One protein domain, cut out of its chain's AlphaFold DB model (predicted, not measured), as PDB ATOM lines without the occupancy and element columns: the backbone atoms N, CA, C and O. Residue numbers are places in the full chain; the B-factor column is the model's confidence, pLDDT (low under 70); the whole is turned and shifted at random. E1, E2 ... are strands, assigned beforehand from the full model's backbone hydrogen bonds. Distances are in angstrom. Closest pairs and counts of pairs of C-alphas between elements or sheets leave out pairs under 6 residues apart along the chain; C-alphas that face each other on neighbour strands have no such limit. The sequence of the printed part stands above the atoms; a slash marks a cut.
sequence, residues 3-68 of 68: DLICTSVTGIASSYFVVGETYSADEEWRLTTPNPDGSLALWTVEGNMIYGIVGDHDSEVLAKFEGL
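This is residues 3 to 68 of the 68 residues of an uncharacterized protein of Klebsiella pneumoniae (UniProt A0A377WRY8). One six-stranded antiparallel sheet curls into a small, nearly closed barrel, its edge strands E2 and E3 coming close at one end. It is a folded sheet, bent back on itself: E2, E1 and E6 face E4 and E3, with E5 as hinge. The printed part has 66 residues, 37 of them in six named strands, E1 to E6 along the chain, with no named helix, and its class is all strand; the sheet order is E2 E1 E6 E5 E4 E3, and the whole is compact, radius of gyration of the C-alphas 10.7 A, spans 30 by 23 by 20 A.

Within hydrogen-bond range, E1, residues 3 to 11, has N 7 with O 64 of E6, residues 61 to 67, at 2.9 A. E1 and E2, residues 22 to 25, form a hairpin, N 4 and O 23 at 2.8 A. E3, residues 30 to 34, E4, residues 40 to 46, E5, residues 49 to 53, and E6 form a meander, consecutive strands being antiparallel neighbours: N 31 and O 43, 2.8 A; N 49 and O 46, 2.9 A; N 50 and O 63, 3.1 A. The closest C-alphas of E2 and E3, Ala 25 and Leu 31, are 4.9 A apart.

E1 begins at C-alpha 3 (4.844, 39.324, 54.062), bends by 66 degrees at residue 7 and spans 22.4 A; E4 spans 19.4 A; E6 spans 19.0 A, ending at C-alpha 67 (-0.093, 37.716, 57.519).

The C-alphas farthest apart, Asp 37 and Leu 68, are 30.4 A apart. The printed part has no cut and no long link. Residues 47 to 48 and 51 to 59 have pLDDT under 70.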
ATOM      1  N   ASP A   3       4.424  40.718  54.188       91.31
ATOM      2  CA  ASP A   3       4.844  39.324  54.062       91.31
ATOM      3  C   ASP A   3       3.680  38.388  54.392       91.31
ATOM      4  O   ASP A   3       2.949  38.574  55.369       91.31
ATOM      5  N   LEU A   4       3.501  37.394  53.530       90.44
ATOM      6  CA  LEU A   4       2.350  36.507  53.510       90.44
ATOM      7  C   LEU A   4       2.813  35.065  53.382       90.44
ATOM      8  O   LEU A   4       3.515  34.731  52.429       90.44
ATOM      9  N   ILE A   5       2.381  34.191  54.285       92.56
ATOM     10  CA  ILE A   5       2.626  32.753  54.146       92.56
ATOM     11  C   ILE A   5       1.472  32.098  53.391       92.56
ATOM     12  O   ILE A   5       0.306  32.285  53.740       92.56
ATOM     13  N   CYS A   6       1.776  31.335  52.340       92.25
ATOM     14  CA  CYS A   6       0.753  30.583  51.617       92.25
ATOM     15  C   CYS A   6       0.309  29.373  52.451       92.25
ATOM     16  O   CYS A   6       1.118  28.506  52.784       92.25
ATOM     17  N   THR A   7      -0.979  29.280  52.774       93.06
ATOM     18  CA  THR A   7      -1.533  28.206  53.620       93.06
ATOM     19  C   THR A   7      -2.331  27.171  52.834       93.06
ATOM     20  O   THR A   7      -2.484  26.031  53.273       93.06
ATOM     21  N   SER A   8      -2.825  27.533  51.651       91.75
ATOM     22  CA  SER A   8      -3.456  26.596  50.718       91.75
ATOM     23  C   SER A   8      -3.416  27.147  49.300       91.75
ATOM     24  O   SER A   8      -3.492  28.360  49.122       91.75
ATOM     25  N   VAL A   9      -3.350  26.265  48.306       91.38
ATOM     26  CA  VAL A   9      -3.459  26.627  46.891       91.38
ATOM     27  C   VAL A   9      -4.226  25.548  46.128       91.38
ATOM     28  O   VAL A   9      -4.002  24.355  46.333       91.38
ATOM     29  N   THR A  10      -5.144  25.959  45.257       87.94
ATOM     30  CA  THR A  10      -5.895  25.084  44.341       87.94
ATOM     31  C   THR A  10      -6.143  25.799  43.012       87.94
ATOM     32  O   THR A  10      -6.090  27.025  42.963       87.94
ATOM     33  N   GLY A  11      -6.418  25.053  41.943       85.12
ATOM     34  CA  GLY A  11      -6.700  25.610  40.614       85.12
ATOM     35  C   GLY A  11      -5.682  25.186  39.560       85.12
ATOM     36  O   GLY A  11      -4.773  24.405  39.840       85.12
ATOM     37  N   ILE A  12      -5.854  25.683  38.337       81.75
ATOM     38  CA  ILE A  12      -5.019  25.308  37.184       81.75
ATOM     39  C   ILE A  12      -3.621  25.909  37.333       81.75
ATOM     40  O   ILE A  12      -2.620  25.235  37.091       81.75
ATOM     41  N   ALA A  13      -3.547  27.144  37.822       82.88
ATOM     42  CA  ALA A  13      -2.293  27.833  38.093       82.88
ATOM     43  C   ALA A  13      -1.792  27.609  39.538       82.88
ATOM     44  O   ALA A  13      -1.086  28.442  40.103       82.88
ATOM     45  N   SER A  14      -2.114  26.473  40.171       85.69
ATOM     46  CA  SER A  14      -1.666  26.206  41.547       85.69
ATOM     47  C   SER A  14      -0.149  26.067  41.679       85.69
ATOM     48  O   SER A  14       0.387  26.288  42.757       85.69
ATOM     49  N   SER A  15       0.559  25.721  40.600       86.56
ATOM     50  CA  SER A  15       2.021  25.562  40.596       86.56
ATOM     51  C   SER A  15       2.795  26.855  40.860       86.56
ATOM     52  O   SER A  15       3.998  26.797  41.096       86.56
ATOM     53  N   TYR A  16       2.131  28.009  40.802       87.44
ATOM     54  CA  TYR A  16       2.736  29.309  41.084       87.44
ATOM     55  C   TYR A  16       2.923  29.581  42.577       87.44
ATOM     56  O   TYR A  16       3.741  30.425  42.947       87.44
ATOM     57  N   PHE A  17       2.195  28.858  43.432       90.06
ATOM     58  CA  PHE A  17       2.267  29.015  44.877       90.06
ATOM     59  C   PHE A  17       2.636  27.696  45.548       90.06
ATOM     60  O   PHE A  17       2.183  26.622  45.157       90.06
ATOM     61  N   VAL A  18       3.457  27.778  46.585       91.81
ATOM     62  CA  VAL A  18       3.905  26.638  47.377       91.81
ATOM     63  C   VAL A  18       3.440  26.860  48.806       91.81
ATOM     64  O   VAL A  18       3.717  27.891  49.414       91.81
ATOM     65  N   VAL A  19       2.710  25.888  49.348       92.88
ATOM     66  CA  VAL A  19       2.238  25.949  50.736       92.88
ATOM     67  C   VAL A  19       3.438  25.960  51.682       92.88
ATOM     68  O   VAL A  19       4.313  25.101  51.586       92.88
ATOM     69  N   GLY A  20       3.447  26.914  52.609       92.12
ATOM     70  CA  GLY A  20       4.521  27.135  53.574       92.12
ATOM     71  C   GLY A  20       5.600  28.120  53.118       92.12
ATOM     72  O   GLY A  20       6.398  28.535  53.952       92.12
ATOM     73  N   GLU A  21       5.614  28.524  51.845       94.75
ATOM     74  CA  GLU A  21       6.506  29.584  51.362       94.75
ATOM     75  C   GLU A  21       5.941  30.974  51.673       94.75
ATOM     76  O   GLU A  21       4.720  31.181  51.745       94.75
ATOM     77  N   THR A  22       6.856  31.931  51.833       93.31
ATOM     78  CA  THR A  22       6.535  33.339  52.079       93.31
ATOM     79  C   THR A  22       6.600  34.136  50.784       93.31
ATOM     80  O   THR A  22       7.547  34.032  50.007       93.31
ATOM     81  N   TYR A  23       5.598  34.981  50.590       91.69
ATOM     82  CA  TYR A  23       5.430  35.858  49.445       91.69
ATOM     83  C   TYR A  23       5.310  37.302  49.939       91.69
ATOM     84  O   TYR A  23       4.613  37.561  50.917       91.69
ATOM     85  N   SER A  24       5.961  38.245  49.258       91.75
ATOM     86  CA  SER A  24       5.937  39.661  49.645       91.75
ATOM     87  C   SER A  24       5.039  40.463  48.713       91.75
ATOM     88  O   SER A  24       5.378  40.669  47.546       91.75
ATOM     89  N   ALA A  25       3.901  40.920  49.230       90.62
ATOM     90  CA  ALA A  25       2.978  41.776  48.504       90.62
ATOM     91  C   ALA A  25       3.411  43.245  48.567       90.62
ATOM     92  O   ALA A  25       3.893  43.730  49.601       90.62
ATOM     93  N   ASP A  26       3.234  43.969  47.462       90.94
ATOM     94  CA  ASP A  26       3.440  45.416  47.427       90.94
ATOM     95  C   ASP A  26       2.386  46.170  48.273       90.94
ATOM     96  O   ASP A  26       1.525  45.578  48.926       90.94
ATOM     97  N   GLU A  27       2.483  47.499  48.335       89.81
ATOM     98  CA  GLU A  27       1.540  48.330  49.108       89.81
ATOM     99  C   GLU A  27       0.114  48.325  48.536       89.81
ATOM    100  O   GLU A  27      -0.831  48.724  49.214       89.81
ATOM    101  N   GLU A  28      -0.047  47.843  47.306       88.38
ATOM    102  CA  GLU A  28      -1.319  47.693  46.612       88.38
ATOM    103  C   GLU A  28      -1.817  46.238  46.642       88.38
ATOM    104  O   GLU A  28      -2.719  45.877  45.886       88.38
ATOM    105  N   TRP A  29      -1.247  45.409  47.527       87.00
ATOM    106  CA  TRP A  29      -1.583  43.996  47.706       87.00
ATOM    107  C   TRP A  29      -1.362  43.137  46.457       87.00
ATOM    108  O   TRP A  29      -2.121  42.207  46.184       87.00
ATOM    109  N   ARG A  30      -0.298  43.410  45.696       88.38
ATOM    110  CA  ARG A  30       0.059  42.624  44.510       88.38
ATOM    111  C   ARG A  30       1.276  41.745  44.742       88.38
ATOM    112  O   ARG A  30       2.252  42.171  45.357       88.38
ATOM    113  N   LEU A  31       1.240  40.537  44.186       90.00
ATOM    114  CA  LEU A  31       2.320  39.555  44.218       90.00
ATOM    115  C   LEU A  31       2.883  39.313  42.822       90.00
ATOM    116  O   LEU A  31       2.142  39.309  41.842       90.00
ATOM    117  N   THR A  32       4.193  39.069  42.737       88.94
ATOM    118  CA  THR A  32       4.839  38.638  41.492       88.94
ATOM    119  C   THR A  32       5.508  37.288  41.665       88.94
ATOM    120  O   THR A  32       6.159  37.028  42.674       88.94
ATOM    121  N   THR A  33       5.346  36.420  40.672       87.81
ATOM    122  CA  THR A  33       5.965  35.090  40.651       87.81
ATOM    123  C   THR A  33       6.622  34.844  39.294       87.81
ATOM    124  O   THR A  33       6.056  35.247  38.273       87.81
ATOM    125  N   PRO A  34       7.782  34.171  39.241       85.94
ATOM    126  CA  PRO A  34       8.448  33.874  37.981       85.94
ATOM    127  C   PRO A  34       7.716  32.788  37.184       85.94
ATOM    128  O   PRO A  34       7.298  31.770  37.736       85.94
ATOM    129  N   ASN A  35       7.609  32.987  35.872       81.81
ATOM    130  CA  ASN A  35       7.203  31.967  34.909       81.81
ATOM    131  C   ASN A  35       8.411  31.127  34.454       81.81
ATOM    132  O   ASN A  35       9.542  31.625  34.450       81.81
ATOM    133  N   PRO A  36       8.196  29.886  33.972       77.81
ATOM    134  CA  PRO A  36       9.261  29.069  33.378       77.81
ATOM    135  C   PRO A  36       9.952  29.710  32.164       77.81
ATOM    136  O   PRO A  36      11.103  29.391  31.875       77.81
ATOM    137  N   ASP A  37       9.263  30.604  31.451       80.06
ATOM    138  CA  ASP A  37       9.787  31.326  30.285       80.06
ATOM    139  C   ASP A  37      10.581  32.598  30.649       80.06
ATOM    140  O   ASP A  37      11.089  33.286  29.762       80.06
ATOM    141  N   GLY A  38      10.714  32.903  31.944       78.19
ATOM    142  CA  GLY A  38      11.427  34.074  32.456       78.19
ATOM    143  C   GLY A  38      10.589  35.352  32.543       78.19
ATOM    144  O   GLY A  38      11.101  36.371  33.009       78.19
ATOM    145  N   SER A  39       9.316  35.327  32.138       82.75
ATOM    146  CA  SER A  39       8.381  36.423  32.409       82.75
ATOM    147  C   SER A  39       7.894  36.405  33.869       82.75
ATOM    148  O   SER A  39       8.141  35.453  34.611       82.75
ATOM    149  N   LEU A  40       7.219  37.470  34.312       83.69
ATOM    150  CA  LEU A  40       6.624  37.552  35.649       83.69
ATOM    151  C   LEU A  40       5.100  37.544  35.536       83.69
ATOM    152  O   LEU A  40       4.536  38.313  34.759       83.69
ATOM    153  N   ALA A  41       4.446  36.715  36.343       83.94
ATOM    154  CA  ALA A  41       3.008  36.794  36.564       83.94
ATOM    155  C   ALA A  41       2.725  37.784  37.700       83.94
ATOM    156  O   ALA A  41       3.445  37.793  38.700       83.94
ATOM    157  N   LEU A  42       1.692  38.612  37.532       86.12
ATOM    158  CA  LEU A  42       1.222  39.574  38.528       86.12
ATOM    159  C   LEU A  42      -0.147  39.136  39.049       86.12
ATOM    160  O   LEU A  42      -1.057  38.872  38.261       86.12
ATOM    161  N   TRP A  43      -0.288  39.109  40.368       86.06
ATOM    162  CA  TRP A  43      -1.466  38.609  41.066       86.06
ATOM    163  C   TRP A  43      -1.983  39.652  42.047       86.06
ATOM    164  O   TRP A  43      -1.186  40.273  42.746       86.06
ATOM    165  N   THR A  44      -3.300  39.802  42.150       85.06
ATOM    166  CA  THR A  44      -3.929  40.663  43.163       85.06
ATOM    167  C   THR A  44      -4.376  39.824  44.354       85.06
ATOM    168  O   THR A  44      -5.042  38.804  44.172       85.06
ATOM    169  N   VAL A  45      -4.035  40.261  45.565       81.56
ATOM    170  CA  VAL A  45      -4.485  39.671  46.827       81.56
ATOM    171  C   VAL A  45      -5.669  40.480  47.360       81.56
ATOM    172  O   VAL A  45      -5.524  41.630  47.761       81.56
ATOM    173  N   GLU A  46      -6.847  39.868  47.420       79.25
ATOM    174  CA  GLU A  46      -8.049  40.446  48.025       79.25
ATOM    175  C   GLU A  46      -8.451  39.635  49.259       79.25
ATOM    176  O   GLU A  46      -8.743  38.445  49.167       79.25
ATOM    177  N   GLY A  47      -8.458  40.260  50.442       68.56
ATOM    178  CA  GLY A  47      -8.891  39.589  51.676       68.56
ATOM    179  C   GLY A  47      -8.104  38.309  52.000       68.56
ATOM    180  O   GLY A  47      -8.680  37.357  52.522       68.56
ATOM    181  N   ASN A  48      -6.806  38.289  51.674       66.19
ATOM    182  CA  ASN A  48      -5.896  37.137  51.754       66.19
ATOM    183  C   ASN A  48      -6.149  36.010  50.740       66.19
ATOM    184  O   ASN A  48      -5.687  34.884  50.945       66.19
ATOM    185  N   MET A  49      -6.866  36.290  49.654       70.12
ATOM    186  CA  MET A  49      -7.062  35.357  48.553       70.12
ATOM    187  C   MET A  49      -6.559  35.940  47.237       70.12
ATOM    188  O   MET A  49      -6.805  37.104  46.938       70.12
ATOM    189  N   ILE A  50      -5.889  35.119  46.433       77.12
ATOM    190  CA  ILE A  50      -5.670  35.404  45.007       77.12
ATOM    191  C   ILE A  50      -6.755  34.692  44.204       77.12
ATOM    192  O   ILE A  50      -7.128  33.579  44.569       77.12
ATOM    193  N   TYR A  51      -7.225  35.333  43.128       61.38
ATOM    194  CA  TYR A  51      -8.233  34.785  42.210       61.38
ATOM    195  C   TYR A  51      -7.725  34.538  40.777       61.38
ATOM    196  O   TYR A  51      -8.329  33.752  40.051       61.38
ATOM    197  N   GLY A  52      -6.628  35.171  40.345       63.66
ATOM    198  CA  GLY A  52      -6.103  34.990  38.987       63.66
ATOM    199  C   GLY A  52      -4.981  35.959  38.618       63.66
ATOM    200  O   GLY A  52      -4.625  36.849  39.399       63.66
ATOM    201  N   ILE A  53      -4.423  35.765  37.421       64.62
ATOM    202  CA  ILE A  53      -3.413  36.649  36.828       64.62
ATOM    203  C   ILE A  53      -4.103  37.926  36.353       64.62
ATOM    204  O   ILE A  53      -5.159  37.883  35.716       64.62
ATOM    205  N   VAL A  54      -3.491  39.083  36.603       59.31
ATOM    206  CA  VAL A  54      -3.951  40.340  36.004       59.31
ATOM    207  C   VAL A  54      -3.871  40.227  34.474       59.31
ATOM    208  O   VAL A  54      -2.783  40.233  33.904       59.31
ATOM    209  N   GLY A  55      -5.029  40.148  33.811       55.06
ATOM    210  CA  GLY A  55      -5.145  40.108  32.347       55.06
ATOM    211  C   GLY A  55      -5.399  38.730  31.729       55.06
ATOM    212  O   GLY A  55      -5.585  38.667  30.515       55.06
ATOM    213  N   ASP A  56      -5.465  37.661  32.526       61.69
ATOM    214  CA  ASP A  56      -5.856  36.325  32.060       61.69
ATOM    215  C   ASP A  56      -6.766  35.635  33.088       61.69
ATOM    216  O   ASP A  56      -6.314  35.112  34.108       61.69
ATOM    217  N   HIS A  57      -8.071  35.660  32.806       55.84
ATOM    218  CA  HIS A  57      -9.098  35.050  33.650       55.84
ATOM    219  C   HIS A  57      -9.168  33.521  33.522       55.84
ATOM    220  O   HIS A  57      -9.754  32.897  34.401       55.84
ATOM    221  N   ASP A  58      -8.569  32.911  32.490       60.22
ATOM    222  CA  ASP A  58      -8.577  31.447  32.319       60.22
ATOM    223  C   ASP A  58      -7.514  30.755  33.200       60.22
ATOM    224  O   ASP A  58      -7.549  29.540  33.416       60.22
ATOM    225  N   SER A  59      -6.597  31.537  33.777       66.56
ATOM    226  CA  SER A  59      -5.590  31.107  34.750       66.56
ATOM    227  C   SER A  59      -6.102  31.239  36.193       66.56
ATOM    228  O   SER A  59      -5.512  31.935  37.025       66.56
ATOM    229  N   GLU A  60      -7.219  30.573  36.501       73.31
ATOM    230  CA  GLU A  60      -7.794  30.568  37.850       73.31
ATOM    231  C   GLU A  60      -6.868  29.859  38.853       73.31
ATOM    232  O   GLU A  60      -6.457  28.699  38.683       73.31
ATOM    233  N   VAL A  61      -6.577  30.554  39.950       83.00
ATOM    234  CA  VAL A  61      -5.927  29.994  41.133       83.00
ATOM    235  C   VAL A  61      -6.579  30.584  42.366       83.00
ATOM    236  O   VAL A  61      -6.841  31.779  42.427       83.00
ATOM    237  N   LEU A  62      -6.821  29.731  43.352       83.25
ATOM    238  CA  LEU A  62      -7.274  30.116  44.677       83.25
ATOM    239  C   LEU A  62      -6.152  29.794  45.654       83.25
ATOM    240  O   LEU A  62      -5.993  28.639  46.059       83.25
ATOM    241  N   ALA A  63      -5.371  30.812  46.007       86.56
ATOM    242  CA  ALA A  63      -4.340  30.730  47.036       86.56
ATOM    243  C   ALA A  63      -4.784  31.511  48.274       86.56
ATOM    244  O   ALA A  63      -5.223  32.652  48.144       86.56
ATOM    245  N   LYS A  64      -4.680  30.905  49.462       88.75
ATOM    246  CA  LYS A  64      -4.930  31.573  50.746       88.75
ATOM    247  C   LYS A  64      -3.625  31.949  51.416       88.75
ATOM    248  O   LYS A  64      -2.681  31.157  51.418       88.75
ATOM    249  N   PHE A  65      -3.635  33.117  52.039       89.06
ATOM    250  CA  PHE A  65      -2.499  33.674  52.749       89.06
ATOM    251  C   PHE A  65      -2.837  33.991  54.205       89.06
ATOM    252  O   PHE A  65      -3.984  34.278  54.545       89.06
ATOM    253  N   GLU A  66      -1.830  33.958  55.066       88.25
ATOM    254  CA  GLU A  66      -1.895  34.529  56.410       88.25
ATOM    255  C   GLU A  66      -0.778  35.567  56.561       88.25
ATOM    256  O   GLU A  66       0.323  35.380  56.042       88.25
ATOM    257  N   GLY A  67      -1.086  36.687  57.219       82.56
ATOM    258  CA  GLY A  67      -0.093  37.716  57.519       82.56
ATOM    259  C   GLY A  67       0.888  37.233  58.582       82.56
ATOM    260  O   GLY A  67       0.468  36.592  59.550       82.56
ATOM    261  N   LEU A  68       2.168  37.544  58.382       77.12
ATOM    262  CA  LEU A  68       3.240  37.309  59.353       77.12
ATOM    263  C   LEU A  68       3.415  38.485  60.325       77.12
ATOM    264  O   LEU A  68       3.170  39.646  59.920       77.12
TER     265      LEU A  68